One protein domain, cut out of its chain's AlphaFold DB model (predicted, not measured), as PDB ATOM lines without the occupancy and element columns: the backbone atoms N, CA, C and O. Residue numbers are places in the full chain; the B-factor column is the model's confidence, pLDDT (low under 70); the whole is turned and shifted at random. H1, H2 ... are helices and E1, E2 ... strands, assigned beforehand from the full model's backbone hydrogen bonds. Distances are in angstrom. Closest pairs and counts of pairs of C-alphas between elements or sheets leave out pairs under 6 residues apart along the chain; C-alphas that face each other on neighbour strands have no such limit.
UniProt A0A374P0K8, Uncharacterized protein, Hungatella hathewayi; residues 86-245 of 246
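What this domain is: This is residues 86 to 245 of the 246 residues of an uncharacterized protein of Hungatella hathewayi (UniProt A0A374P0K8). One helix, H2, lies in the wedge between two small antiparallel sheets, one of four strands and one of three. H1 packs on the four-strand sheet beside E3 and E4, away from H2, and the helical hairpin of H3 and H4 is on the three-strand sheet's other side, H3 covering E5 and H4 only grazing the sheet. The printed part has 160 residues with four named helices and seven named strands, in the order H1 E1 E2 E3 E4 E5 E6 E7 H2 H3 H4; the class is mixed. The whole is compact, with a radius of gyration of the C-alphas of 16.1 A, and rounded, spanning 39 by 38 by 31 A.

Where its parts are: H1 is residues 94 to 106, 18.0 A long, beginning at C-alpha 94 (123.814, 266.100, 339.945). E1 is residues 112 to 115, E2 129 to 132, E3 136 to 141 and E4 145 to 150. E5, residues 154 to 161, is 20.3 A long from C-alpha 154 at (112.733, 263.157, 324.034). E6 is residues 170 to 176, 18.9 A, and E7 180 to 185. H2 is residues 188 to 199, 16.5 A; H3 is 211 to 224, 19.6 A; H4 is 226 to 243, 26.1 A, ending at C-alpha 243 (102.599, 248.945, 312.172).

How they stand to each other: E1 E2 E3 E4 form a meander, each strand the antiparallel neighbour of the one before, with N 114 and O 130 at 2.9 A, N 131 and O 138 at 3.0 A, and N 139 and O 147 at 2.9 A. This sheet is in three layers, with H1 on one face and H2 on the other; the closest C-alphas of H1 and E3, Ile 101 and Tyr 136, are 7.9 A apart. H2 runs along E1, at 13 degrees on the local plane, with a height over the sheet of 10.0 A. E5 E6 E7 are a second meander, with N 158 and O 173 at 2.9 A and N 172 and O 183 at 2.9 A; this sheet is twisted, its C-alphas up to 4.0 A off the best plane. It too is in three layers, with H2 and H3 on opposite faces. H2 is over E5 and E6 at a height of 8.9 A; the closest C-alphas of H2 and E5, Glu 192 and Ala 159, are 5.4 A apart. H3 has a height of 8.5 A and runs across E5, only just, at 61 degrees on the local plane. H3 and H4 touch, with C-alphas 222 and 229 closest at 5.5 A, at a steep tilt of 41 degrees, opposite ways. Every O i to N i+4 pair is within hydrogen-bond range in H1, H2 and H4, and 9 of 10 in H3.

The domain as a whole: The C-alphas farthest apart, of Gly 122 and Ala 227, are 46.7 A apart. The printed part has no cut. The links E1 to E2 and H2 to H3 are long. The mean pLDDT of the printed part is 89.2; residue 142, residues 162 to 168 and residues 244 to 245 are under 70.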
ATOM      1  N   ILE A  86     123.874 270.381 333.709       92.62
ATOM      2  CA  ILE A  86     122.613 271.112 333.713       92.62
ATOM      3  C   ILE A  86     121.520 270.051 333.659       92.62
ATOM      4  O   ILE A  86     121.451 269.295 332.693       92.62
ATOM      5  N   LEU A  87     120.677 270.015 334.692       94.56
ATOM      6  CA  LEU A  87     119.551 269.091 334.800       94.56
ATOM      7  C   LEU A  87     118.253 269.869 334.538       94.56
ATOM      8  O   LEU A  87     117.708 270.462 335.469       94.56
ATOM      9  N   PRO A  88     117.768 269.945 333.287       92.81
ATOM     10  CA  PRO A  88     116.587 270.727 332.942       92.81
ATOM     11  C   PRO A  88     115.304 270.220 333.616       92.81
ATOM     12  O   PRO A  88     114.393 271.027 333.804       92.81
ATOM     13  N   TYR A  89     115.246 268.941 333.995       92.44
ATOM     14  CA  TYR A  89     114.077 268.302 334.614       92.44
ATOM     15  C   TYR A  89     114.152 268.225 336.144       92.44
ATOM     16  O   TYR A  89     113.119 268.225 336.798       92.44
ATOM     17  N   GLY A  90     115.356 268.237 336.728       88.56
ATOM     18  CA  GLY A  90     115.531 268.240 338.186       88.56
ATOM     19  C   GLY A  90     115.043 266.975 338.905       88.56
ATOM     20  O   GLY A  90     114.876 267.011 340.117       88.56
ATOM     21  N   GLU A  91     114.830 265.874 338.181       86.88
ATOM     22  CA  GLU A  91     114.283 264.614 338.714       86.88
ATOM     23  C   GLU A  91     115.258 263.871 339.639       86.88
ATOM     24  O   GLU A  91     114.850 263.026 340.429       86.88
ATOM     25  N   ASN A  92     116.554 264.193 339.570       90.44
ATOM     26  CA  ASN A  92     117.576 263.613 340.433       90.44
ATOM     27  C   ASN A  92     118.694 264.630 340.735       90.44
ATOM     28  O   ASN A  92     118.760 265.722 340.159       90.44
ATOM     29  N   THR A  93     119.585 264.288 341.661       92.94
ATOM     30  CA  THR A  93     120.737 265.115 342.027       92.94
ATOM     31  C   THR A  93     121.839 265.036 340.970       92.94
ATOM     32  O   THR A  93     122.024 264.019 340.308       92.94
ATOM     33  N   LYS A  94     122.649 266.098 340.850       93.00
ATOM     34  CA  LYS A  94     123.814 266.100 339.945       93.00
ATOM     35  C   LYS A  94     124.812 264.980 340.242       93.00
ATOM     36  O   LYS A  94     125.437 264.494 339.310       93.00
ATOM     37  N   GLY A  95     124.960 264.596 341.512       91.94
ATOM     38  CA  GLY A  95     125.854 263.512 341.920       91.94
ATOM     39  C   GLY A  95     125.377 262.157 341.406       91.94
ATOM     40  O   GLY A  95     126.136 261.480 340.728       91.94
ATOM     41  N   ALA A  96     124.107 261.818 341.644       93.06
ATOM     42  CA  ALA A  96     123.530 260.550 341.198       93.06
ATOM     43  C   ALA A  96     123.494 260.428 339.666       93.06
ATOM     44  O   ALA A  96     123.840 259.388 339.116       93.06
ATOM     45  N   VAL A  97     123.139 261.510 338.962       94.50
ATOM     46  CA  VAL A  97     123.178 261.532 337.490       94.50
ATOM     47  C   VAL A  97     124.609 261.357 336.978       94.50
ATOM     48  O   VAL A  97     124.826 260.654 335.998       94.50
ATOM     49  N   ALA A  98     125.594 261.978 337.632       93.38
ATOM     50  CA  ALA A  98     126.993 261.833 337.245       93.38
ATOM     51  C   ALA A  98     127.517 260.412 337.447       93.38
ATOM     52  O   ALA A  98     128.187 259.894 336.563       93.38
ATOM     53  N   GLU A  99     127.186 259.796 338.581       93.44
ATOM     54  CA  GLU A  99     127.554 258.416 338.887       93.44
ATOM     55  C   GLU A  99     126.971 257.447 337.856       93.44
ATOM     56  O   GLU A  99     127.710 256.628 337.318       93.44
ATOM     57  N   LEU A 100     125.691 257.608 337.500       94.75
ATOM     58  CA  LEU A 100     125.050 256.785 336.476       94.75
ATOM     59  C   LEU A 100     125.702 256.964 335.095       94.75
ATOM     60  O   LEU A 100     125.989 255.976 334.428       94.75
ATOM     61  N   ILE A 101     125.996 258.203 334.682       94.56
ATOM     62  CA  ILE A 101     126.689 258.470 333.408       94.56
ATOM     63  C   ILE A 101     128.092 257.844 333.399       94.56
ATOM     64  O   ILE A 101     128.477 257.212 332.416       94.56
ATOM     65  N   ASP A 102     128.872 258.031 334.466       93.62
ATOM     66  CA  ASP A 102     130.228 257.482 334.550       93.62
ATOM     67  C   ASP A 102     130.203 255.946 334.605       93.62
ATOM     68  O   ASP A 102     131.056 255.305 333.985       93.62
ATOM     69  N   GLN A 103     129.206 255.355 335.271       94.50
ATOM     70  CA  GLN A 103     128.964 253.915 335.267       94.50
ATOM     71  C   GLN A 103     128.661 253.413 333.851       94.50
ATOM     72  O   GLN A 103     129.385 252.545 333.363       94.50
ATOM     73  N   GLU A 104     127.659 253.976 333.165       95.56
ATOM     74  CA  GLU A 104     127.280 253.577 331.799       95.56
ATOM     75  C   GLU A 104     128.465 253.691 330.830       95.56
ATOM     76  O   GLU A 104     128.718 252.779 330.038       95.56
ATOM     77  N   ALA A 105     129.242 254.772 330.928       94.06
ATOM     78  CA  ALA A 105     130.438 254.957 330.118       94.06
ATOM     79  C   ALA A 105     131.533 253.923 330.441       94.06
ATOM     80  O   ALA A 105     132.159 253.391 329.526       94.06
ATOM     81  N   SER A 106     131.757 253.606 331.723       92.88
ATOM     82  CA  SER A 106     132.747 252.598 332.139       92.88
ATOM     83  C   SER A 106     132.369 251.174 331.722       92.88
ATOM     84  O   SER A 106     133.246 250.359 331.445       92.88
ATOM     85  N   GLU A 107     131.069 250.897 331.617       94.75
ATOM     86  CA  GLU A 107     130.512 249.641 331.115       94.75
ATOM     87  C   GLU A 107     130.511 249.571 329.576       94.75
ATOM     88  O   GLU A 107     130.059 248.578 329.007       94.75
ATOM     89  N   GLY A 108     131.001 250.611 328.887       92.94
ATOM     90  CA  GLY A 108     131.055 250.664 327.426       92.94
ATOM     91  C   GLY A 108     129.684 250.812 326.766       92.94
ATOM     92  O   GLY A 108     129.526 250.451 325.604       92.94
ATOM     93  N   LYS A 109     128.682 251.336 327.485       96.00
ATOM     94  CA  LYS A 109     127.295 251.458 327.004       96.00
ATOM     95  C   LYS A 109     127.027 252.717 326.175       96.00
ATOM     96  O   LYS A 109     125.867 253.020 325.901       96.00
ATOM     97  N   ILE A 110     128.063 253.455 325.779       96.44
ATOM     98  CA  ILE A 110     127.917 254.615 324.891       96.44
ATOM     99  C   ILE A 110     127.350 254.128 323.552       96.44
ATOM    100  O   ILE A 110     127.972 253.313 322.879       96.44
ATOM    101  N   GLN A 111     126.163 254.610 323.182       96.75
ATOM    102  CA  GLN A 111     125.455 254.186 321.968       96.75
ATOM    103  C   GLN A 111     125.838 255.048 320.765       96.75
ATOM    104  O   GLN A 111     126.042 254.538 319.670       96.75
ATOM    105  N   VAL A 112     125.958 256.360 320.976       96.56
ATOM    106  CA  VAL A 112     126.388 257.321 319.951       96.56
ATOM    107  C   VAL A 112     127.312 258.337 320.603       96.56
ATOM    108  O   VAL A 112     127.016 258.833 321.689       96.56
ATOM    109  N   GLU A 113     128.406 258.684 319.935       95.00
ATOM    110  CA  GLU A 113     129.290 259.780 320.322       95.00
ATOM    111  C   GLU A 113     129.734 260.525 319.064       95.00
ATOM    112  O   GLU A 113     130.532 260.015 318.285       95.00
ATOM    113  N   GLU A 114     129.213 261.734 318.866       94.19
ATOM    114  CA  GLU A 114     129.437 262.509 317.644       94.19
ATOM    115  C   GLU A 114     129.715 263.979 317.944       94.19
ATOM    116  O   GLU A 114     129.292 264.534 318.961       94.19
ATOM    117  N   TYR A 115     130.424 264.636 317.032       92.25
ATOM    118  CA  TYR A 115     130.657 266.078 317.077       92.25
ATOM    119  C   TYR A 115     129.738 266.784 316.092       92.25
ATOM    120  O   TYR A 115     129.535 266.296 314.989       92.25
ATOM    121  N   ILE A 116     129.226 267.962 316.454       89.88
ATOM    122  CA  ILE A 116     128.329 268.724 315.567       89.88
ATOM    123  C   ILE A 116     129.037 269.252 314.307       89.88
ATOM    124  O   ILE A 116     128.392 269.559 313.311       89.88
ATOM    125  N   TYR A 117     130.365 269.376 314.356       87.00
ATOM    126  CA  TYR A 117     131.195 269.713 313.205       87.00
ATOM    127  C   TYR A 117     131.867 268.457 312.679       87.00
ATOM    128  O   TYR A 117     132.457 267.705 313.458       87.00
ATOM    129  N   GLU A 118     131.845 268.296 311.363       84.81
ATOM    130  CA  GLU A 118     132.691 267.324 310.693       84.81
ATOM    131  C   GLU A 118     134.166 267.748 310.805       84.81
ATOM    132  O   GLU A 118     134.512 268.936 310.826       84.81
ATOM    133  N   PHE A 119     135.056 266.767 310.902       82.00
ATOM    134  CA  PHE A 119     136.496 266.974 310.912       82.00
ATOM    135  C   PHE A 119     137.166 265.900 310.061       82.00
ATOM    136  O   PHE A 119     136.801 264.731 310.113       82.00
ATOM    137  N   ALA A 120     138.181 266.301 309.295       81.88
ATOM    138  CA  ALA A 120     138.923 265.370 308.456       81.88
ATOM    139  C   ALA A 120     139.594 264.267 309.292       81.88
ATOM    140  O   ALA A 120     140.047 264.504 310.419       81.88
ATOM    141  N   GLU A 121     139.716 263.081 308.701       79.56
ATOM    142  CA  GLU A 121     140.341 261.929 309.342       79.56
ATOM    143  C   GLU A 121     141.756 262.264 309.857       79.56
ATOM    144  O   GLU A 121     142.540 262.980 309.224       79.56
ATOM    145  N   GLY A 122     142.065 261.815 311.075       78.94
ATOM    146  CA  GLY A 122     143.329 262.116 311.754       78.94
ATOM    147  C   GLY A 122     143.453 263.542 312.314       78.94
ATOM    148  O   GLY A 122     144.455 263.856 312.966       78.94
ATOM    149  N   LYS A 123     142.463 264.426 312.120       83.00
ATOM    150  CA  LYS A 123     142.415 265.729 312.804       83.00
ATOM    151  C   LYS A 123     141.787 265.596 314.186       83.00
ATOM    152  O   LYS A 123     140.923 264.765 314.441       83.00
ATOM    153  N   LYS A 124     142.240 266.452 315.108       78.44
ATOM    154  CA  LYS A 124     141.690 266.491 316.464       78.44
ATOM    155  C   LYS A 124     140.247 267.018 316.402       78.44
ATOM    156  O   LYS A 124     140.067 268.119 315.873       78.44
ATOM    157  N   PRO A 125     139.262 266.310 316.979       81.25
ATOM    158  CA  PRO A 125     137.881 266.767 316.976       81.25
ATOM    159  C   PRO A 125     137.733 268.069 317.765       81.25
ATOM    160  O   PRO A 125     138.465 268.329 318.734       81.25
ATOM    161  N   TYR A 126     136.773 268.892 317.357       76.56
ATOM    162  CA  TYR A 126     136.497 270.184 317.971       76.56
ATOM    163  C   TYR A 126     134.999 270.495 317.971       76.56
ATOM    164  O   TYR A 126     134.209 269.872 317.272       76.56
ATOM    165  N   GLY A 127     134.619 271.490 318.772       79.38
ATOM    166  CA  GLY A 127     133.237 271.939 318.883       79.38
ATOM    167  C   GLY A 127     132.411 271.146 319.890       79.38
ATOM    168  O   GLY A 127     132.945 270.472 320.780       79.38
ATOM    169  N   GLU A 128     131.098 271.320 319.780       88.38
ATOM    170  CA  GLU A 128     130.125 270.706 320.677       88.38
ATOM    171  C   GLU A 128     129.950 269.228 320.332       88.38
ATOM    172  O   GLU A 128     130.006 268.839 319.164       88.38
ATOM    173  N   LYS A 129     129.770 268.413 321.369       92.31
ATOM    174  CA  LYS A 129     129.671 266.958 321.258       92.31
ATOM    175  C   LYS A 129     128.299 266.505 321.739       92.31
ATOM    176  O   LYS A 129     127.809 267.014 322.748       92.31
ATOM    177  N   ILE A 130     127.698 265.565 321.032       95.00
ATOM    178  CA  ILE A 130     126.466 264.891 321.424       95.00
ATOM    179  C   ILE A 130     126.795 263.445 321.775       95.00
ATOM    180  O   ILE A 130     127.555 262.784 321.068       95.00
ATOM    181  N   VAL A 131     126.267 262.973 322.900       96.56
ATOM    182  CA  VAL A 131     126.517 261.610 323.369       96.56
ATOM    183  C   VAL A 131     125.211 260.975 323.801       96.56
ATOM    184  O   VAL A 131     124.533 261.503 324.682       96.56
ATOM    185  N   LEU A 132     124.859 259.853 323.185       97.56
ATOM    186  CA  LEU A 132     123.713 259.048 323.572       97.56
ATOM    187  C   LEU A 132     124.164 257.909 324.481       97.56
ATOM    188  O   LEU A 132     124.996 257.081 324.107       97.56
ATOM    189  N   MET A 133     123.556 257.863 325.655       96.19
ATOM    190  CA  MET A 133     123.668 256.796 326.638       96.19
ATOM    191  C   MET A 133     122.308 256.090 326.781       96.19
ATOM    192  O   MET A 133     121.284 256.628 326.338       96.19
ATOM    193  N   PRO A 134     122.240 254.907 327.420       96.38
ATOM    194  CA  PRO A 134     120.971 254.229 327.664       96.38
ATOM    195  C   PRO A 134     119.972 255.110 328.424       96.38
ATOM    196  O   PRO A 134     118.820 255.198 327.999       96.38
ATOM    197  N   SER A 135     120.424 255.810 329.470       96.06
ATOM    198  CA  SER A 135     119.567 256.661 330.307       96.06
ATOM    199  C   SER A 135     119.405 258.097 329.792       96.06
ATOM    200  O   SER A 135     118.350 258.707 329.975       96.06
ATOM    201  N   TYR A 136     120.432 258.665 329.150       97.06
ATOM    202  CA  TYR A 136     120.478 260.101 328.852       97.06
ATOM    203  C   TYR A 136     121.025 260.427 327.465       97.06
ATOM    204  O   TYR A 136     121.956 259.796 326.973       97.06
ATOM    205  N   LEU A 137     120.523 261.517 326.891       97.38
ATOM    206  CA  LEU A 137     121.200 262.260 325.837       97.38
ATOM    207  C   LEU A 137     121.984 263.423 326.458       97.38
ATOM    208  O   LEU A 137     121.423 264.269 327.163       97.38
ATOM    209  N   LEU A 138     123.284 263.477 326.189       96.44
ATOM    210  CA  LEU A 138     124.191 264.502 326.687       96.44
ATOM    211  C   LEU A 138     124.518 265.491 325.572       96.44
ATOM    212  O   LEU A 138     125.083 265.118 324.544       96.44
ATOM    213  N   LEU A 139     124.223 266.769 325.805       95.19
ATOM    214  CA  LEU A 139     124.689 267.866 324.958       95.19
ATOM    215  C   LEU A 139     125.900 268.507 325.641       95.19
ATOM    216  O   LEU A 139     125.767 269.333 326.557       95.19
ATOM    217  N   CYS A 140     127.093 268.091 325.229       91.25
ATOM    218  CA  CYS A 140     128.367 268.601 325.718       91.25
ATOM    219  C   CYS A 140     128.702 269.902 324.978       91.25
ATOM    220  O   CYS A 140     129.399 269.917 323.960       91.25
ATOM    221  N   GLY A 141     128.157 270.998 325.502       77.38
ATOM    222  CA  GLY A 141     128.282 272.321 324.912       77.38
ATOM    223  C   GLY A 141     129.572 273.050 325.283       77.38
ATOM    224  O   GLY A 141     130.409 272.608 326.082       77.38
ATOM    225  N   ASN A 142     129.699 274.250 324.726       63.75
ATOM    226  CA  ASN A 142     130.800 275.151 325.036       63.75
ATOM    227  C   ASN A 142     130.845 275.540 326.532       63.75
ATOM    228  O   ASN A 142     129.827 275.640 327.215       63.75
ATOM    229  N   LYS A 143     132.052 275.839 327.038       70.19
ATOM    230  CA  LYS A 143     132.323 276.282 328.429       70.19
ATOM    231  C   LYS A 143     132.118 275.216 329.517       70.19
ATOM    232  O   LYS A 143     131.817 275.572 330.657       70.19
ATOM    233  N   ASN A 144     132.350 273.941 329.197       76.56
ATOM    234  CA  ASN A 144     132.408 272.849 330.179       76.56
ATOM    235  C   ASN A 144     131.071 272.686 330.922       76.56
ATOM    236  O   ASN A 144     131.058 272.459 332.127       76.56
ATOM    237  N   LYS A 145     129.949 272.877 330.217       87.19
ATOM    238  CA  LYS A 145     128.599 272.587 330.708       87.19
ATOM    239  C   LYS A 145     128.011 271.460 329.874       87.19
ATOM    240  O   LYS A 145     128.126 271.483 328.652       87.19
ATOM    241  N   ILE A 146     127.370 270.507 330.536       92.81
ATOM    242  CA  ILE A 146     126.758 269.351 329.879       92.81
ATOM    243  C   ILE A 146     125.273 269.387 330.199       92.81
ATOM    244  O   ILE A 146     124.892 269.308 331.367       92.81
ATOM    245  N   THR A 147     124.435 269.553 329.183       95.06
ATOM    246  CA  THR A 147     122.986 269.431 329.367       95.06
ATOM    247  C   THR A 147     122.620 267.962 329.311       95.06
ATOM    248  O   THR A 147     122.957 267.296 328.338       95.06
ATOM    249  N   VAL A 148     121.949 267.474 330.350       95.94
ATOM    250  CA  VAL A 148     121.537 266.074 330.461       95.94
ATOM    251  C   VAL A 148     120.040 265.989 330.207       95.94
ATOM    252  O   VAL A 148     119.256 266.571 330.954       95.94
ATOM    253  N   ILE A 149     119.636 265.302 329.147       97.00
ATOM    254  CA  ILE A 149     118.232 265.130 328.777       97.00
ATOM    255  C   ILE A 149     117.876 263.658 329.014       97.00
ATOM    256  O   ILE A 149     118.473 262.804 328.361       97.00
ATOM    257  N   PRO A 150     116.951 263.337 329.937       96.56
ATOM    258  CA  PRO A 150     116.456 261.973 330.097       96.56
ATOM    259  C   PRO A 150     115.823 261.484 328.801       96.56
ATOM    260  O   PRO A 150     115.117 262.233 328.117       96.56
ATOM    261  N   ARG A 151     116.124 260.243 328.434       94.69
ATOM    262  CA  ARG A 151     115.760 259.686 327.131       94.69
ATOM    263  C   ARG A 151     114.253 259.662 326.908       94.69
ATOM    264  O   ARG A 151     113.779 260.007 325.832       94.69
ATOM    265  N   GLU A 152     113.499 259.315 327.939       93.94
ATOM    266  CA  GLU A 152     112.040 259.251 327.953       93.94
ATOM    267  C   GLU A 152     111.362 260.617 327.770       93.94
ATOM    268  O   GLU A 152     110.168 260.682 327.487       93.94
ATOM    269  N   LYS A 153     112.120 261.711 327.906       95.69
ATOM    270  CA  LYS A 153     111.642 263.087 327.718       95.69
ATOM    271  C   LYS A 153     111.834 263.597 326.296       95.69
ATOM    272  O   LYS A 153     111.454 264.735 326.014       95.69
ATOM    273  N   ILE A 154     112.462 262.807 325.427       96.12
ATOM    274  CA  ILE A 154     112.733 263.157 324.034       96.12
ATOM    275  C   ILE A 154     111.549 262.706 323.181       96.12
ATOM    276  O   ILE A 154     111.155 261.544 323.215       96.12
ATOM    277  N   TYR A 155     110.999 263.636 322.405       95.12
ATOM    278  CA  TYR A 155     109.931 263.357 321.446       95.12
ATOM    279  C   TYR A 155     110.488 263.128 320.050       95.12
ATOM    280  O   TYR A 155     110.106 262.185 319.369       95.12
ATOM    281  N   TRP A 156     111.399 263.995 319.615       95.94
ATOM    282  CA  TRP A 156     111.957 263.931 318.274       95.94
ATOM    283  C   TRP A 156     113.288 264.668 318.208       95.94
ATOM    284  O   TRP A 156     113.477 265.681 318.882       95.94
ATOM    285  N   ILE A 157     114.213 264.163 317.402       95.44
ATOM    286  CA  ILE A 157     115.509 264.784 317.122       95.44
ATOM    287  C   ILE A 157     115.573 264.974 315.620       95.44
ATOM    288  O   ILE A 157     115.269 264.020 314.928       95.44
ATOM    289  N   VAL A 158     115.925 266.142 315.096       94.12
ATOM    290  CA  VAL A 158     115.888 266.385 313.645       94.12
ATOM    291  C   VAL A 158     116.899 267.440 313.221       94.12
ATOM    292  O   VAL A 158     117.135 268.405 313.949       94.12
ATOM    293  N   ALA A 159     117.493 267.265 312.041       91.75
ATOM    294  CA  ALA A 159     118.288 268.296 311.392       91.75
ATOM    295  C   ALA A 159     117.366 269.323 310.714       91.75
ATOM    296  O   ALA A 159     116.483 268.975 309.938       91.75
ATOM    297  N   GLN A 160     117.570 270.605 310.995       88.94
ATOM    298  CA  GLN A 160     116.826 271.704 310.393       88.94
ATOM    299  C   GLN A 160     117.811 272.734 309.833       88.94
ATOM    300  O   GLN A 160     118.700 273.218 310.538       88.94
ATOM    301  N   VAL A 161     117.653 273.112 308.565       82.12
ATOM    302  CA  VAL A 161     118.454 274.191 307.966       82.12
ATOM    303  C   VAL A 161     118.047 275.539 308.590       82.12
ATOM    304  O   VAL A 161     116.890 275.782 308.911       82.12
ATOM    305  N   GLY A 162     118.983 276.452 308.814       68.69
ATOM    306  CA  GLY A 162     118.699 277.815 309.270       68.69
ATOM    307  C   GLY A 162     118.069 278.686 308.173       68.69
ATOM    308  O   GLY A 162     118.087 278.341 306.994       68.69
ATOM    309  N   GLN A 163     117.520 279.848 308.550       52.41
ATOM    310  CA  GLN A 163     116.862 280.761 307.605       52.41
ATOM    311  C   GLN A 163     117.783 281.254 306.471       52.41
ATOM    312  O   GLN A 163     118.939 281.630 306.676       52.41
ATOM    313  N   LYS A 164     117.196 281.317 305.272       41.00
ATOM    314  CA  LYS A 164     117.752 281.832 304.012       41.00
ATOM    315  C   LYS A 164     118.225 283.291 304.174       41.00
ATOM    316  O   LYS A 164     117.409 284.157 304.477       41.00
ATOM    317  N   GLY A 165     119.518 283.567 303.946       44.75
ATOM    318  CA  GLY A 165     120.079 284.935 303.945       44.75
ATOM    319  C   GLY A 165     121.482 285.126 304.549       44.75
ATOM    320  O   GLY A 165     121.984 286.246 304.537       44.75
ATOM    321  N   GLY A 166     122.133 284.073 305.058       54.03
ATOM    322  CA  GLY A 166     123.502 284.123 305.599       54.03
ATOM    323  C   GLY A 166     124.273 282.814 305.384       54.03
ATOM    324  O   GLY A 166     123.804 281.944 304.656       54.03
ATOM    325  N   SER A 167     125.448 282.662 306.014       55.94
ATOM    326  CA  SER A 167     126.213 281.400 306.010       55.94
ATOM    327  C   SER A 167     125.299 280.239 306.414       55.94
ATOM    328  O   SER A 167     124.686 280.336 307.480       55.94
ATOM    329  N   PHE A 168     125.204 279.184 305.598       64.56
ATOM    330  CA  PHE A 168     124.390 277.998 305.878       64.56
ATOM    331  C   PHE A 168     124.694 277.486 307.295       64.56
ATOM    332  O   PHE A 168     125.800 277.042 307.589       64.56
ATOM    333  N   ARG A 169     123.733 277.648 308.208       76.31
ATOM    334  CA  ARG A 169     123.788 277.090 309.563       76.31
ATOM    335  C   ARG A 169     122.772 275.977 309.614       76.31
ATOM    336  O   ARG A 169     121.635 276.201 309.219       76.31
ATOM    337  N   VAL A 170     123.165 274.825 310.117       85.19
ATOM    338  CA  VAL A 170     122.278 273.677 310.304       85.19
ATOM    339  C   VAL A 170     122.113 273.477 311.795       85.19
ATOM    340  O   VAL A 170     123.068 273.627 312.555       85.19
ATOM    341  N   GLN A 171     120.897 273.209 312.239       89.19
ATOM    342  CA  GLN A 171     120.593 272.978 313.638       89.19
ATOM    343  C   GLN A 171     120.172 271.532 313.829       89.19
ATOM    344  O   GLN A 171     119.285 271.058 313.133       89.19
ATOM    345  N   LEU A 172     120.758 270.852 314.807       93.12
ATOM    346  CA  LEU A 172     120.170 269.636 315.348       93.12
ATOM    347  C   LEU A 172     119.177 270.054 316.430       93.12
ATOM    348  O   LEU A 172     119.595 270.516 317.493       93.12
ATOM    349  N   LEU A 173     117.883 269.943 316.150       94.50
ATOM    350  CA  LEU A 173     116.805 270.225 317.090       94.50
ATOM    351  C   LEU A 173     116.457 268.969 317.885       94.50
ATOM    352  O   LEU A 173     116.338 267.887 317.324       94.50
ATOM    353  N   ILE A 174     116.249 269.122 319.190       96.31
ATOM    354  CA  ILE A 174     115.808 268.068 320.103       96.31
ATOM    355  C   ILE A 174     114.519 268.550 320.764       96.31
ATOM    356  O   ILE A 174     114.543 269.351 321.706       96.31
ATOM    357  N   PHE A 175     113.387 268.073 320.257       96.69
ATOM    358  CA  PHE A 175     112.066 268.287 320.828       96.69
ATOM    359  C   PHE A 175     111.932 267.456 322.100       96.69
ATOM    360  O   PHE A 175     112.117 266.239 322.090       96.69
ATOM    361  N   THR A 176     111.597 268.122 323.202       96.19
ATOM    362  CA  THR A 176     111.428 267.474 324.504       96.19
ATOM    363  C   THR A 176     110.179 267.964 325.217       96.19
ATOM    364  O   THR A 176     109.581 268.970 324.821       96.19
ATOM    365  N   GLU A 177     109.825 267.301 326.318       94.06
ATOM    366  CA  GLU A 177     108.717 267.703 327.190       94.06
ATOM    367  C   GLU A 177     108.802 269.184 327.583       94.06
ATOM    368  O   GLU A 177     107.838 269.936 327.428       94.06
ATOM    369  N   LYS A 178     109.981 269.667 327.987       91.38
ATOM    370  CA  LYS A 178     110.119 271.027 328.526       91.38
ATOM    371  C   LYS A 178     110.320 272.107 327.467       91.38
ATOM    372  O   LYS A 178     109.700 273.168 327.559       91.38
ATOM    373  N   LYS A 179     111.202 271.875 326.491       94.94
ATOM    374  CA  LYS A 179     111.541 272.843 325.430       94.94
ATOM    375  C   LYS A 179     112.256 272.179 324.250       94.94
ATOM    376  O   LYS A 179     112.643 271.019 324.345       94.94
ATOM    377  N   ILE A 180     112.489 272.928 323.178       95.44
ATOM    378  CA  ILE A 180     113.405 272.510 322.114       95.44
ATOM    379  C   ILE A 180     114.830 272.880 322.545       95.44
ATOM    380  O   ILE A 180     115.092 274.018 322.950       95.44
ATOM    381  N   PHE A 181     115.737 271.909 322.528       94.62
ATOM    382  CA  PHE A 181     117.176 272.164 322.599       94.62
ATOM    383  C   PHE A 181     117.741 272.161 321.185       94.62
ATOM    384  O   PHE A 181     117.202 271.485 320.317       94.62
ATOM    385  N   ASN A 182     118.820 272.901 320.954       91.81
ATOM    386  CA  ASN A 182     119.474 272.924 319.659       91.81
ATOM    387  C   ASN A 182     120.998 272.884 319.783       91.81
ATOM    388  O   ASN A 182     121.573 273.384 320.752       91.81
ATOM    389  N   MET A 183     121.637 272.295 318.777       90.44
ATOM    390  CA  MET A 183     123.077 272.384 318.527       90.44
ATOM    391  C   MET A 183     123.291 272.937 317.123       90.44
ATOM    392  O   MET A 183     122.545 272.583 316.216       90.44
ATOM    393  N   VAL A 184     124.283 273.808 316.936       87.50
ATOM    394  CA  VAL A 184     124.498 274.503 315.656       87.50
ATOM    395  C   VAL A 184     125.743 273.962 314.957       87.50
ATOM    396  O   VAL A 184     126.856 274.105 315.467       87.50
ATOM    397  N   GLY A 185     125.533 273.379 313.780       82.56
ATOM    398  CA  GLY A 185     126.541 272.963 312.810       82.56
ATOM    399  C   GLY A 185     126.483 273.792 311.522       82.56
ATOM    400  O   GLY A 185     125.780 274.805 311.429       82.56
ATOM    401  N   VAL A 186     127.255 273.367 310.524       79.31
ATOM    402  CA  VAL A 186     127.374 274.043 309.213       79.31
ATOM    403  C   VAL A 186     127.100 273.125 308.023       79.31
ATOM    404  O   VAL A 186     126.853 273.628 306.934       79.31
ATOM    405  N   ASP A 187     127.116 271.812 308.238       85.00
ATOM    406  CA  ASP A 187     126.951 270.793 307.206       85.00
ATOM    407  C   ASP A 187     125.625 270.049 307.426       85.00
ATOM    408  O   ASP A 187     125.315 269.676 308.558       85.00
ATOM    409  N   ILE A 188     124.811 269.918 306.374       85.56
ATOM    410  CA  ILE A 188     123.480 269.300 306.466       85.56
ATOM    411  C   ILE A 188     123.612 267.785 306.569       85.56
ATOM    412  O   ILE A 188     123.076 267.207 307.512       85.56
ATOM    413  N   GLU A 189     124.362 267.177 305.650       88.75
ATOM    414  CA  GLU A 189     124.520 265.724 305.539       88.75
ATOM    415  C   GLU A 189     125.129 265.151 306.819       88.75
ATOM    416  O   GLU A 189     124.663 264.140 307.349       88.75
ATOM    417  N   HIS A 190     126.121 265.843 307.384       91.00
ATOM    418  CA  HIS A 190     126.725 265.444 308.651       91.00
ATOM    419  C   HIS A 190     125.717 265.488 309.804       91.00
ATOM    420  O   HIS A 190     125.625 264.545 310.588       91.00
ATOM    421  N   VAL A 191     124.929 266.564 309.922       90.81
ATOM    422  CA  VAL A 191     123.961 266.713 311.024       90.81
ATOM    423  C   VAL A 191     122.784 265.741 310.882       90.81
ATOM    424  O   VAL A 191     122.321 265.211 311.895       90.81
ATOM    425  N   GLU A 192     122.330 265.462 309.660       91.50
ATOM    426  CA  GLU A 192     121.368 264.388 309.374       91.50
ATOM    427  C   GLU A 192     121.932 263.021 309.769       91.50
ATOM    428  O   GLU A 192     121.292 262.292 310.525       91.50
ATOM    429  N   GLY A 193     123.180 262.726 309.394       93.38
ATOM    430  CA  GLY A 193     123.850 261.480 309.767       93.38
ATOM    431  C   GLY A 193     123.975 261.278 311.283       93.38
ATOM    432  O   GLY A 193     123.897 260.147 311.771       93.38
ATOM    433  N   ILE A 194     124.120 262.357 312.061       94.44
ATOM    434  CA  ILE A 194     124.060 262.293 313.532       94.44
ATOM    435  C   ILE A 194     122.657 261.883 314.002       94.44
ATOM    436  O   ILE A 194     122.542 261.028 314.886       94.44
ATOM    437  N   ALA A 195     121.596 262.475 313.442       93.94
ATOM    438  CA  ALA A 195     120.218 262.119 313.787       93.94
ATOM    439  C   ALA A 195     119.924 260.648 313.448       93.94
ATOM    440  O   ALA A 195     119.407 259.923 314.298       93.94
ATOM    441  N   ASP A 196     120.362 260.179 312.279       94.31
ATOM    442  CA  ASP A 196     120.195 258.793 311.831       94.31
ATOM    443  C   ASP A 196     120.883 257.782 312.749       94.31
ATOM    444  O   ASP A 196     120.290 256.765 313.118       94.31
ATOM    445  N   LYS A 197     122.111 258.076 313.197       96.19
ATOM    446  CA  LYS A 197     122.808 257.252 314.201       96.19
ATOM    447  C   LYS A 197     122.022 257.177 315.507       96.19
ATOM    448  O   LYS A 197     121.912 256.106 316.099       96.19
ATOM    449  N   ILE A 198     121.445 258.292 315.956       95.94
ATOM    450  CA  ILE A 198     120.613 258.319 317.166       95.94
ATOM    451  C   ILE A 198     119.325 257.508 316.965       95.94
ATOM    452  O   ILE A 198     118.894 256.817 317.894       95.94
ATOM    453  N   TYR A 199     118.740 257.525 315.766       94.69
ATOM    454  CA  TYR A 199     117.515 256.785 315.466       94.69
ATOM    455  C   TYR A 199     117.661 255.262 315.497       94.69
ATOM    456  O   TYR A 199     116.668 254.561 315.685       94.69
ATOM    457  N   GLN A 200     118.887 254.736 315.420       94.19
ATOM    458  CA  GLN A 200     119.157 253.311 315.668       94.19
ATOM    459  C   GLN A 200     118.794 252.887 317.100       94.19
ATOM    460  O   GLN A 200     118.602 251.705 317.379       94.19
ATOM    461  N   TYR A 201     118.693 253.855 318.011       94.50
ATOM    462  CA  TYR A 201     118.457 253.629 319.429       94.50
ATOM    463  C   TYR A 201     117.160 254.301 319.909       94.50
ATOM    464  O   TYR A 201     116.469 253.752 320.770       94.50
ATOM    465  N   ILE A 202     116.802 255.480 319.398       91.25
ATOM    466  CA  ILE A 202     115.563 256.194 319.753       91.25
ATOM    467  C   ILE A 202     114.599 256.152 318.560       91.25
ATOM    468  O   ILE A 202     114.960 256.653 317.502       91.25
ATOM    469  N   PRO A 203     113.367 255.627 318.701       88.25
ATOM    470  CA  PRO A 203     112.430 255.548 317.582       88.25
ATOM    471  C   PRO A 203     112.176 256.904 316.914       88.25
ATOM    472  O   PRO A 203     111.771 257.865 317.574       88.25
ATOM    473  N   ASN A 204     112.355 256.968 315.593       91.81
ATOM    474  CA  ASN A 204     111.935 258.119 314.803       91.81
ATOM    475  C   ASN A 204     110.422 258.058 314.556       91.81
ATOM    476  O   ASN A 204     109.956 257.439 313.598       91.81
ATOM    477  N   VAL A 205     109.648 258.700 315.434       93.00
ATOM    478  CA  VAL A 205     108.179 258.739 315.343       93.00
ATOM    479  C   VAL A 205     107.694 259.350 314.025       93.00
ATOM    480  O   VAL A 205     106.655 258.942 313.516       93.00
ATOM    481  N   PHE A 206     108.464 260.267 313.438       94.19
ATOM    482  CA  PHE A 206     108.089 260.995 312.226       94.19
ATOM    483  C   PHE A 206     108.880 260.555 310.986       94.19
ATOM    484  O   PHE A 206     109.038 261.338 310.056       94.19
ATOM    485  N   SER A 207     109.371 259.312 310.939       91.50
ATOM    486  CA  SER A 207     110.190 258.830 309.810       91.50
ATOM    487  C   SER A 207     109.482 258.845 308.451       91.50
ATOM    488  O   SER A 207     110.144 258.761 307.426       91.50
ATOM    489  N   ASP A 208     108.149 258.900 308.443       91.50
ATOM    490  CA  ASP A 208     107.335 258.865 307.219       91.50
ATOM    491  C   ASP A 208     107.088 260.273 306.641       91.50
ATOM    492  O   ASP A 208     106.371 260.431 305.652       91.50
ATOM    493  N   TYR A 209     107.666 261.301 307.268       91.75
ATOM    494  CA  TYR A 209     107.527 262.702 306.894       91.75
ATOM    495  C   TYR A 209     108.841 263.268 306.360       91.75
ATOM    496  O   TYR A 209     109.924 262.820 306.728       91.75
ATOM    497  N   ASP A 210     108.738 264.327 305.554       90.19
ATOM    498  CA  ASP A 210     109.896 265.152 305.220       90.19
ATOM    499  C   ASP A 210     110.388 265.891 306.485       90.19
ATOM    500  O   ASP A 210     109.636 266.697 307.055       90.19
ATOM    501  N   PRO A 211     111.624 265.634 306.951       87.88
ATOM    502  CA  PRO A 211     112.114 266.174 308.216       87.88
ATOM    503  C   PRO A 211     112.287 267.696 308.174       87.88
ATOM    504  O   PRO A 211     112.070 268.373 309.185       87.88
ATOM    505  N   PHE A 212     112.620 268.270 307.015       85.56
ATOM    506  CA  PHE A 212     112.826 269.708 306.879       85.56
ATOM    507  C   PHE A 212     111.512 270.471 306.957       85.56
ATOM    508  O   PHE A 212     111.405 271.418 307.735       85.56
ATOM    509  N   ILE A 213     110.500 270.056 306.199       89.12
ATOM    510  CA  ILE A 213     109.182 270.697 306.208       89.12
ATOM    511  C   ILE A 213     108.550 270.540 307.591       89.12
ATOM    512  O   ILE A 213     108.173 271.538 308.217       89.12
ATOM    513  N   LEU A 214     108.498 269.304 308.099       93.38
ATOM    514  CA  LEU A 214     107.819 269.014 309.356       93.38
ATOM    515  C   LEU A 214     108.497 269.705 310.545       93.38
ATOM    516  O   LEU A 214     107.805 270.188 311.440       93.38
ATOM    517  N   SER A 215     109.830 269.811 310.566       92.50
ATOM    518  CA  SER A 215     110.531 270.472 311.676       92.50
ATOM    519  C   SER A 215     110.146 271.943 311.828       92.50
ATOM    520  O   SER A 215     109.899 272.376 312.953       92.50
ATOM    521  N   TYR A 216     110.012 272.709 310.739       92.31
ATOM    522  CA  TYR A 216     109.557 274.105 310.819       92.31
ATOM    523  C   TYR A 216     108.097 274.237 311.256       92.31
ATOM    524  O   TYR A 216     107.743 275.197 311.947       92.31
ATOM    525  N   GLU A 217     107.229 273.324 310.824       93.44
ATOM    526  CA  GLU A 217     105.824 273.322 311.234       93.44
ATOM    527  C   GLU A 217     105.698 272.985 312.719       93.44
ATOM    528  O   GLU A 217     105.104 273.755 313.480       93.44
ATOM    529  N   LEU A 218     106.332 271.896 313.154       94.88
ATOM    530  CA  LEU A 218     106.284 271.456 314.543       94.88
ATOM    531  C   LEU A 218     107.003 272.411 315.486       94.88
ATOM    532  O   LEU A 218     106.546 272.566 316.611       94.88
ATOM    533  N   GLU A 219     108.059 273.107 315.064       94.38
ATOM    534  CA  GLU A 219     108.670 274.166 315.873       94.38
ATOM    535  C   GLU A 219     107.671 275.302 316.153       94.38
ATOM    536  O   GLU A 219     107.522 275.735 317.300       94.38
ATOM    537  N   LYS A 220     106.918 275.744 315.132       94.25
ATOM    538  CA  LYS A 220     105.873 276.772 315.286       94.25
ATOM    539  C   LYS A 220     104.731 276.290 316.174       94.25
ATOM    540  O   LYS A 220     104.306 277.035 317.059       94.25
ATOM    541  N   VAL A 221     104.240 275.069 315.951       95.75
ATOM    542  CA  VAL A 221     103.163 274.479 316.764       95.75
ATOM    543  C   VAL A 221     103.637 274.323 318.202       95.75
ATOM    544  O   VAL A 221     102.976 274.807 319.108       95.75
ATOM    545  N   PHE A 222     104.829 273.778 318.430       95.38
ATOM    546  CA  PHE A 222     105.409 273.634 319.763       95.38
ATOM    547  C   PHE A 222     105.537 274.981 320.482       95.38
ATOM    548  O   PHE A 222     105.312 275.044 321.684       95.38
ATOM    549  N   ALA A 223     105.877 276.069 319.789       93.12
ATOM    550  CA  ALA A 223     105.952 277.393 320.407       93.12
ATOM    551  C   ALA A 223     104.571 277.996 320.731       93.12
ATOM    552  O   ALA A 223     104.437 278.709 321.727       93.12
ATOM    553  N   LYS A 224     103.558 277.730 319.897       95.12
ATOM    554  CA  LYS A 224     102.225 278.345 319.984       95.12
ATOM    555  C   LYS A 224     101.239 277.542 320.840       95.12
ATOM    556  O   LYS A 224     100.522 278.132 321.643       95.12
ATOM    557  N   ASP A 225     101.203 276.227 320.658       94.25
ATOM    558  CA  ASP A 225     100.284 275.290 321.303       94.25
ATOM    559  C   ASP A 225     100.988 273.950 321.606       94.25
ATOM    560  O   ASP A 225     101.114 273.047 320.773       94.25
ATOM    561  N   ARG A 226     101.450 273.808 322.856       92.50
ATOM    562  CA  ARG A 226     102.134 272.589 323.326       92.50
ATOM    563  C   ARG A 226     101.202 271.372 323.309       92.50
ATOM    564  O   ARG A 226     101.685 270.260 323.119       92.50
ATOM    565  N   ALA A 227      99.903 271.562 323.546       94.44
ATOM    566  CA  ALA A 227      98.945 270.464 323.640       94.44
ATOM    567  C   ALA A 227      98.630 269.893 322.255       94.44
ATOM    568  O   ALA A 227      98.556 268.674 322.096       94.44
ATOM    569  N   GLU A 228      98.516 270.760 321.248       95.88
ATOM    570  CA  GLU A 228      98.372 270.354 319.850       95.88
ATOM    571  C   GLU A 228      99.584 269.543 319.376       95.88
ATOM    572  O   GLU A 228      99.413 268.443 318.844       95.88
ATOM    573  N   PHE A 229     100.804 270.020 319.661       96.00
ATOM    574  CA  PHE A 229     102.032 269.273 319.367       96.00
ATOM    575  C   PHE A 229     102.016 267.874 320.006       96.00
ATOM    576  O   PHE A 229     102.270 266.879 319.328       96.00
ATOM    577  N   LEU A 230     101.698 267.782 321.304       95.56
ATOM    578  CA  LEU A 230     101.689 266.503 322.025       95.56
ATOM    579  C   LEU A 230     100.637 265.541 321.474       95.56
ATOM    580  O   LEU A 230     100.913 264.354 321.317       95.56
ATOM    581  N   LYS A 231      99.447 266.050 321.143       96.25
ATOM    582  CA  LYS A 231      98.387 265.247 320.528       96.25
ATOM    583  C   LYS A 231      98.839 264.676 319.183       96.25
ATOM    584  O   LYS A 231      98.581 263.507 318.909       96.25
ATOM    585  N   PHE A 232      99.506 265.483 318.358       95.69
ATOM    586  CA  PHE A 232     100.060 265.022 317.088       95.69
ATOM    587  C   PHE A 232     101.130 263.940 317.298       95.69
ATOM    588  O   PHE A 232     101.024 262.860 316.723       95.69
ATOM    589  N   TYR A 233     102.091 264.183 318.192       95.38
ATOM    590  CA  TYR A 233     103.149 263.226 318.527       95.38
ATOM    591  C   TYR A 233     102.611 261.872 319.015       95.38
ATOM    592  O   TYR A 233     103.015 260.831 318.500       95.38
ATOM    593  N   GLU A 234     101.680 261.862 319.975       95.00
ATOM    594  CA  GLU A 234     101.129 260.609 320.509       95.00
ATOM    595  C   GLU A 234     100.332 259.832 319.451       95.00
ATOM    596  O   GLU A 234     100.417 258.604 319.394       95.00
ATOM    597  N   ASN A 235      99.614 260.527 318.562       94.75
ATOM    598  CA  ASN A 235      98.912 259.882 317.451       94.75
ATOM    599  C   ASN A 235      99.885 259.177 316.492       94.75
ATOM    600  O   ASN A 235      99.655 258.017 316.144       94.75
ATOM    601  N   GLU A 236     100.972 259.842 316.088       94.56
ATOM    602  CA  GLU A 236     101.980 259.240 315.200       94.56
ATOM    603  C   GLU A 236     102.727 258.087 315.881       94.56
ATOM    604  O   GLU A 236     102.903 257.013 315.300       94.56
ATOM    605  N   LYS A 237     103.058 258.238 317.166       93.19
ATOM    606  CA  LYS A 237     103.673 257.175 317.969       93.19
ATOM    607  C   LYS A 237     102.783 255.930 318.052       93.19
ATOM    608  O   LYS A 237     103.274 254.808 317.917       93.19
ATOM    609  N   MET A 238     101.471 256.100 318.240       91.25
ATOM    610  CA  MET A 238     100.520 254.982 318.245       91.25
ATOM    611  C   MET A 238     100.424 254.289 316.883       91.25
ATOM    612  O   MET A 238     100.353 253.060 316.846       91.25
ATOM    613  N   LYS A 239     100.435 255.042 315.775       90.62
ATOM    614  CA  LYS A 239     100.434 254.465 314.419       90.62
ATOM    615  C   LYS A 239     101.674 253.602 314.183       90.62
ATOM    616  O   LYS A 239     101.528 252.448 313.785       90.62
ATOM    617  N   LYS A 240     102.864 254.111 314.527       84.06
ATOM    618  CA  LYS A 240     104.128 253.361 314.432       84.06
ATOM    619  C   LYS A 240     104.091 252.068 315.240       84.06
ATOM    620  O   LYS A 240     104.400 251.002 314.713       84.06
ATOM    621  N   ASN A 241     103.631 252.133 316.488       82.19
ATOM    622  CA  ASN A 241     103.532 250.948 317.341       82.19
ATOM    623  C   ASN A 241     102.549 249.897 316.803       82.19
ATOM    624  O   ASN A 241     102.751 248.712 317.046       82.19
ATOM    625  N   ARG A 242     101.493 250.297 316.081       79.06
ATOM    626  CA  ARG A 242     100.583 249.344 315.425       79.06
ATOM    627  C   ARG A 242     101.243 248.685 314.218       79.06
ATOM    628  O   ARG A 242     101.233 247.469 314.146       79.06
ATOM    629  N   SER A 243     101.911 249.465 313.366       70.56
ATOM    630  CA  SER A 243     102.599 248.945 312.172       70.56
ATOM    631  C   SER A 243     103.760 247.981 312.455       70.56
ATOM    632  O   SER A 243     104.156 247.241 311.569       70.56
ATOM    633  N   ILE A 244     104.328 247.997 313.667       64.25
ATOM    634  CA  ILE A 244     105.415 247.083 314.072       64.25
ATOM    635  C   ILE A 244     104.869 245.728 314.565       64.25
ATOM    636  O   ILE A 244     105.604 244.745 314.588       64.25
ATOM    637  N   ASN A 245     103.602 245.675 314.988       60.56
ATOM    638  CA  ASN A 245     102.972 244.480 315.563       60.56
ATOM    639  C   ASN A 245     102.072 243.722 314.564       60.56
ATOM    640  O   ASN A 245     101.413 242.761 314.963       60.56
TER     641      ASN A 245